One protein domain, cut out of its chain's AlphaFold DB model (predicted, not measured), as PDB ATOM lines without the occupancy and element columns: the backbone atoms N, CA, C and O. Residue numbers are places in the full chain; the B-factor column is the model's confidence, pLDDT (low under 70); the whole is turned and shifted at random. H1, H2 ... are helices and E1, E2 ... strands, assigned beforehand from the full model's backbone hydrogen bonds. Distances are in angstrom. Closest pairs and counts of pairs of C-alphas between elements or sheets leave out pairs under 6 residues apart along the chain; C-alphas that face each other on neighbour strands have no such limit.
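This is residues 724 to 771 of the 992 residues of the protein "Imitation switch two complex protein 1" of Cyberlindnera fabianii (UniProt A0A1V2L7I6). Little regular structure is here: a small two-strand hairpin, E1 and E2, makes one end of an elongated chain of loops, the short helix H1 comes next, and a tail beyond it sticks out with residues 766 to 771. The order is E1, E2, H1; the class is mixed, with 15 of the 48 printed residues in named elements. The whole is loose, radius of gyration of the C-alphas 12.2 A, spanning 34 by 22 by 18 A.

Find C-alpha 728 at (-20.257, 26.884, 111.528); from there E1 runs 10.0 A to residue 731. E2, residues 737 to 739, covers 5.6 A. H1, residues 751 to 758, runs 10.5 A to C-alpha 758 at (-13.683, 30.027, 99.885).

Look at the hairpin E1 and E2, antiparallel at 127 degrees: N 738 and O 729 are 2.8 A apart, within hydrogen-bond range. H1 has every O i to N i+4 pair within range. E1 and H1 are only just apart, their closest C-alphas 8.3 A apart.

The printed part has no cut. The link E2 to H1 is long, 11 residues. The model's pLDDT is under 70 at residues 724 to 727, 732 to 735 and 740 to 748.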
ATOM      1  N   GLN A 724     -17.185  21.051 112.567       62.81
ATOM      2  CA  GLN A 724     -17.815  20.022 111.723       62.81
ATOM      3  C   GLN A 724     -19.176  19.562 112.273       62.81
ATOM      4  O   GLN A 724     -20.032  19.158 111.487       62.81
ATOM      5  N   ASP A 725     -19.393  19.674 113.587       56.84
ATOM      6  CA  ASP A 725     -20.633  19.255 114.250       56.84
ATOM      7  C   ASP A 725     -21.723  20.344 114.161       56.84
ATOM      8  O   ASP A 725     -22.874  20.049 113.839       56.84
ATOM      9  N   ASP A 726     -21.349  21.617 114.360       54.38
ATOM     10  CA  ASP A 726     -22.262  22.777 114.319       54.38
ATOM     11  C   ASP A 726     -22.449  23.383 112.910       54.38
ATOM     12  O   ASP A 726     -23.243  24.315 112.748       54.38
ATOM     13  N   LYS A 727     -21.706  22.904 111.897       64.25
ATOM     14  CA  LYS A 727     -21.681  23.441 110.518       64.25
ATOM     15  C   LYS A 727     -21.433  24.957 110.464       64.25
ATOM     16  O   LYS A 727     -21.996  25.660 109.629       64.25
ATOM     17  N   LYS A 728     -20.598  25.461 111.377       72.06
ATOM     18  CA  LYS A 728     -20.257  26.884 111.528       72.06
ATOM     19  C   LYS A 728     -18.753  27.072 111.421       72.06
ATOM     20  O   LYS A 728     -17.977  26.240 111.890       72.06
ATOM     21  N   ILE A 729     -18.337  28.203 110.861       75.25
ATOM     22  CA  ILE A 729     -16.932  28.619 110.877       75.25
ATOM     23  C   ILE A 729     -16.805  29.738 111.903       75.25
ATOM     24  O   ILE A 729     -17.471  30.768 111.790       75.25
ATOM     25  N   LYS A 730     -15.987  29.528 112.936       78.25
ATOM     26  CA  LYS A 730     -15.798  30.468 114.052       78.25
ATOM     27  C   LYS A 730     -14.365  31.004 114.035       78.25
ATOM     28  O   LYS A 730     -13.435  30.285 113.681       78.25
ATOM     29  N   SER A 731     -14.166  32.256 114.434       75.56
ATOM     30  CA  SER A 731     -12.823  32.783 114.690       75.56
ATOM     31  C   SER A 731     -12.261  32.145 115.959       75.56
ATOM     32  O   SER A 731     -12.908  32.180 117.005       75.56
ATOM     33  N   ALA A 732     -11.056  31.585 115.883       69.31
ATOM     34  CA  ALA A 732     -10.346  31.016 117.025       69.31
ATOM     35  C   ALA A 732      -9.832  32.097 117.999       69.31
ATOM     36  O   ALA A 732      -9.640  31.804 119.175       69.31
ATOM     37  N   ALA A 733      -9.656  33.342 117.533       67.50
ATOM     38  CA  ALA A 733      -9.195  34.465 118.355       67.50
ATOM     39  C   ALA A 733     -10.324  35.094 119.196       67.50
ATOM     40  O   ALA A 733     -10.159  35.289 120.398       67.50
ATOM     41  N   ASP A 734     -11.481  35.364 118.576       66.69
ATOM     42  CA  ASP A 734     -12.580  36.126 119.199       66.69
ATOM     43  C   ASP A 734     -13.851  35.293 119.471       66.69
ATOM     44  O   ASP A 734     -14.819  35.802 120.040       66.69
ATOM     45  N   GLY A 735     -13.915  34.038 119.010       66.44
ATOM     46  CA  GLY A 735     -15.100  33.174 119.132       66.44
ATOM     47  C   GLY A 735     -16.309  33.604 118.286       66.44
ATOM     48  O   GLY A 735     -17.378  33.003 118.388       66.44
ATOM     49  N   ARG A 736     -16.167  34.641 117.450       75.62
ATOM     50  CA  ARG A 736     -17.229  35.154 116.569       75.62
ATOM     51  C   ARG A 736     -17.516  34.172 115.435       75.62
ATOM     52  O   ARG A 736     -16.586  33.648 114.827       75.62
ATOM     53  N   THR A 737     -18.790  33.969 115.117       76.12
ATOM     54  CA  THR A 737     -19.219  33.200 113.941       76.12
ATOM     55  C   THR A 737     -18.878  33.986 112.676       76.12
ATOM     56  O   THR A 737     -19.435  35.054 112.459       76.12
ATOM     57  N   LEU A 738     -17.941  33.488 111.872       71.94
ATOM     58  CA  LEU A 738     -17.534  34.084 110.596       71.94
ATOM     59  C   LEU A 738     -18.483  33.684 109.462       71.94
ATOM     60  O   LEU A 738     -18.770  34.500 108.589       71.94
ATOM     61  N   VAL A 739     -18.978  32.444 109.517       73.62
ATOM     62  CA  VAL A 739     -19.957  31.874 108.585       73.62
ATOM     63  C   VAL A 739     -21.046  31.180 109.383       73.62
ATOM     64  O   VAL A 739     -20.747  30.345 110.247       73.62
ATOM     65  N   ASP A 740     -22.295  31.545 109.113       69.00
ATOM     66  CA  ASP A 740     -23.458  30.932 109.746       69.00
ATOM     67  C   ASP A 740     -23.837  29.569 109.134       69.00
ATOM     68  O   ASP A 740     -23.233  29.084 108.182       69.00
ATOM     69  N   GLU A 741     -24.854  28.926 109.708       62.97
ATOM     70  CA  GLU A 741     -25.343  27.603 109.286       62.97
ATOM     71  C   GLU A 741     -25.953  27.575 107.870       62.97
ATOM     72  O   GLU A 741     -26.171  26.491 107.323       62.97
ATOM     73  N   TYR A 742     -26.197  28.747 107.273       60.75
ATOM     74  CA  TYR A 742     -26.727  28.920 105.919       60.75
ATOM     75  C   TYR A 742     -25.650  29.377 104.918       60.75
ATOM     76  O   TYR A 742     -25.941  29.509 103.733       60.75
ATOM     77  N   GLY A 743     -24.402  29.575 105.362       63.38
ATOM     78  CA  GLY A 743     -23.288  29.996 104.513       63.38
ATOM     79  C   GLY A 743     -23.137  31.509 104.348       63.38
ATOM     80  O   GLY A 743     -22.310  31.935 103.543       63.38
ATOM     81  N   ALA A 744     -23.894  32.329 105.081       67.25
ATOM     82  CA  ALA A 744     -23.773  33.779 105.023       67.25
ATOM     83  C   ALA A 744     -22.602  34.274 105.885       67.25
ATOM     84  O   ALA A 744     -22.363  33.797 107.000       67.25
ATOM     85  N   THR A 745     -21.866  35.250 105.354       69.19
ATOM     86  CA  THR A 745     -20.657  35.811 105.974       69.19
ATOM     87  C   THR A 745     -20.909  37.191 106.586       69.19
ATOM     88  O   THR A 745     -21.780  37.947 106.148       69.19
ATOM     89  N   ILE A 746     -20.134  37.546 107.614       69.31
ATOM     90  CA  ILE A 746     -20.154  38.890 108.217       69.31
ATOM     91  C   ILE A 746     -19.226  39.830 107.429       69.31
ATOM     92  O   ILE A 746     -18.140  39.437 107.015       69.31
ATOM     93  N   ALA A 747     -19.610  41.100 107.260       61.16
ATOM     94  CA  ALA A 747     -18.736  42.112 106.661       61.16
ATOM     95  C   ALA A 747     -17.452  42.332 107.496       61.16
ATOM     96  O   ALA A 747     -17.528  42.508 108.712       61.16
ATOM     97  N   GLY A 748     -16.285  42.380 106.837       66.25
ATOM     98  CA  GLY A 748     -14.993  42.687 107.474       66.25
ATOM     99  C   GLY A 748     -14.026  41.510 107.677       66.25
ATOM    100  O   GLY A 748     -13.153  41.611 108.536       66.25
ATOM    101  N   LEU A 749     -14.155  40.413 106.918       74.50
ATOM    102  CA  LEU A 749     -13.126  39.363 106.867       74.50
ATOM    103  C   LEU A 749     -11.816  39.893 106.267       74.50
ATOM    104  O   LEU A 749     -11.826  40.696 105.333       74.50
ATOM    105  N   THR A 750     -10.685  39.401 106.776       78.12
ATOM    106  CA  THR A 750      -9.388  39.635 106.128       78.12
ATOM    107  C   THR A 750      -9.302  38.861 104.801       78.12
ATOM    108  O   THR A 750      -9.957  37.821 104.663       78.12
ATOM    109  N   PRO A 751      -8.500  39.324 103.819       77.56
ATOM    110  CA  PRO A 751      -8.351  38.636 102.533       77.56
ATOM    111  C   PRO A 751      -7.907  37.174 102.680       77.56
ATOM    112  O   PRO A 751      -8.436  36.298 102.004       77.56
ATOM    113  N   GLU A 752      -6.990  36.905 103.610       77.94
ATOM    114  CA  GLU A 752      -6.478  35.563 103.913       77.94
ATOM    115  C   GLU A 752      -7.575  34.655 104.476       77.94
ATOM    116  O   GLU A 752      -7.761  33.536 104.004       77.94
ATOM    117  N   GLN A 753      -8.364  35.153 105.435       79.31
ATOM    118  CA  GLN A 753      -9.464  34.382 106.015       79.31
ATOM    119  C   GLN A 753     -10.549  34.077 104.989       79.31
ATOM    120  O   GLN A 753     -11.049  32.954 104.942       79.31
ATOM    121  N   ARG A 754     -10.891  35.055 104.144       79.69
ATOM    122  CA  ARG A 754     -11.835  34.858 103.042       79.69
ATOM    123  C   ARG A 754     -11.330  33.787 102.073       79.69
ATOM    124  O   ARG A 754     -12.088  32.882 101.746       79.69
ATOM    125  N   LYS A 755     -10.045  33.821 101.711       80.31
ATOM    126  CA  LYS A 755      -9.431  32.842 100.805       80.31
ATOM    127  C   LYS A 755      -9.448  31.416 101.364       80.31
ATOM    128  O   LYS A 755      -9.866  30.500 100.666       80.31
ATOM    129  N   VAL A 756      -9.074  31.225 102.630       82.12
ATOM    130  CA  VAL A 756      -9.102  29.903 103.291       82.12
ATOM    131  C   VAL A 756     -10.523  29.343 103.388       82.12
ATOM    132  O   VAL A 756     -10.714  28.134 103.293       82.12
ATOM    133  N   ILE A 757     -11.518  30.210 103.588       79.25
ATOM    134  CA  ILE A 757     -12.928  29.818 103.675       79.25
ATOM    135  C   ILE A 757     -13.495  29.467 102.291       79.25
ATOM    136  O   ILE A 757     -14.216  28.481 102.179       79.25
ATOM    137  N   GLU A 758     -13.176  30.240 101.250       78.56
ATOM    138  CA  GLU A 758     -13.683  30.027  99.885       78.56
ATOM    139  C   GLU A 758     -12.985  28.876  99.141       78.56
ATOM    140  O   GLU A 758     -13.622  28.195  98.341       78.56
ATOM    141  N   GLU A 759     -11.688  28.658  99.377       78.56
ATOM    142  CA  GLU A 759     -10.855  27.708  98.619       78.56
ATOM    143  C   GLU A 759     -10.522  26.420  99.397       78.56
ATOM    144  O   GLU A 759      -9.611  25.679  99.025       78.56
ATOM    145  N   HIS A 760     -11.237  26.116 100.486       76.62
ATOM    146  CA  HIS A 760     -10.978  24.899 101.261       76.62
ATOM    147  C   HIS A 760     -11.154  23.624 100.402       76.62
ATOM    148  O   HIS A 760     -12.082  23.553  99.592       76.62
ATOM    149  N   PRO A 761     -10.353  22.559 100.598       71.56
ATOM    150  CA  PRO A 761      -9.318  22.370 101.620       71.56
ATOM    151  C   PRO A 761      -7.905  22.812 101.199       71.56
ATOM    152  O   PRO A 761      -6.973  22.601 101.969       71.56
ATOM    153  N   ASP A 762      -7.725  23.368 100.001       73.12
ATOM    154  CA  ASP A 762      -6.401  23.661  99.445       73.12
ATOM    155  C   ASP A 762      -6.399  25.076  98.826       73.12
ATOM    156  O   ASP A 762      -6.691  25.228  97.637       73.12
ATOM    157  N   PRO A 763      -6.180  26.129  99.633       78.50
ATOM    158  CA  PRO A 763      -6.093  27.514  99.168       78.50
ATOM    159  C   PRO A 763      -4.749  27.813  98.493       78.50
ATOM    160  O   PRO A 763      -3.713  27.287  98.889       78.50
ATOM    161  N   LEU A 764      -4.754  28.716  97.511       78.19
ATOM    162  CA  LEU A 764      -3.525  29.166  96.845       78.19
ATOM    163  C   LEU A 764      -2.858  30.278  97.656       78.19
ATOM    164  O   LEU A 764      -3.539  31.213  98.066       78.19
ATOM    165  N   PHE A 765      -1.543  30.268  97.857       76.50
ATOM    166  CA  PHE A 765      -0.871  31.368  98.571       76.50
ATOM    167  C   PHE A 765       0.373  31.883  97.863       76.50
ATOM    168  O   PHE A 765       0.673  33.071  97.979       76.50
ATOM    169  N   THR A 766       1.049  31.029  97.101       76.44
ATOM    170  CA  THR A 766       2.311  31.354  96.439       76.44
ATOM    171  C   THR A 766       2.090  31.569  94.946       76.44
ATOM    172  O   THR A 766       1.210  30.959  94.343       76.44
ATOM    173  N   ALA A 767       2.929  32.394  94.314       72.62
ATOM    174  CA  ALA A 767       2.958  32.546  92.855       72.62
ATOM    175  C   ALA A 767       3.397  31.264  92.108       72.62
ATOM    176  O   ALA A 767       3.230  31.166  90.897       72.62
ATOM    177  N   LEU A 768       3.951  30.287  92.833       74.44
ATOM    178  CA  LEU A 768       4.357  28.980  92.314       74.44
ATOM    179  C   LEU A 768       3.216  27.948  92.339       74.44
ATOM    180  O   LEU A 768       3.364  26.864  91.780       74.44
ATOM    181  N   ASP A 769       2.075  28.271  92.957       78.56
ATOM    182  CA  ASP A 769       0.944  27.350  93.057       78.56
ATOM    183  C   ASP A 769       0.050  27.466  91.806       78.56
ATOM    184  O   ASP A 769      -0.816  28.340  91.713       78.56
ATOM    185  N   TRP A 770       0.240  26.569  90.835       83.88
ATOM    186  CA  TRP A 770      -0.519  26.569  89.579       83.88
ATOM    187  C   TRP A 770      -1.736  25.642  89.606       83.88
ATOM    188  O   TRP A 770      -1.694  24.513  90.108       83.88
ATOM    189  N   ARG A 771      -2.839  26.120  89.015       85.38
ATOM    190  CA  ARG A 771      -4.090  25.367  88.854       85.38
ATOM    191  C   ARG A 771      -4.781  25.654  87.533       85.38
ATOM    192  O   ARG A 771      -4.608  26.730  86.966       85.38
TER     193      ARG A 771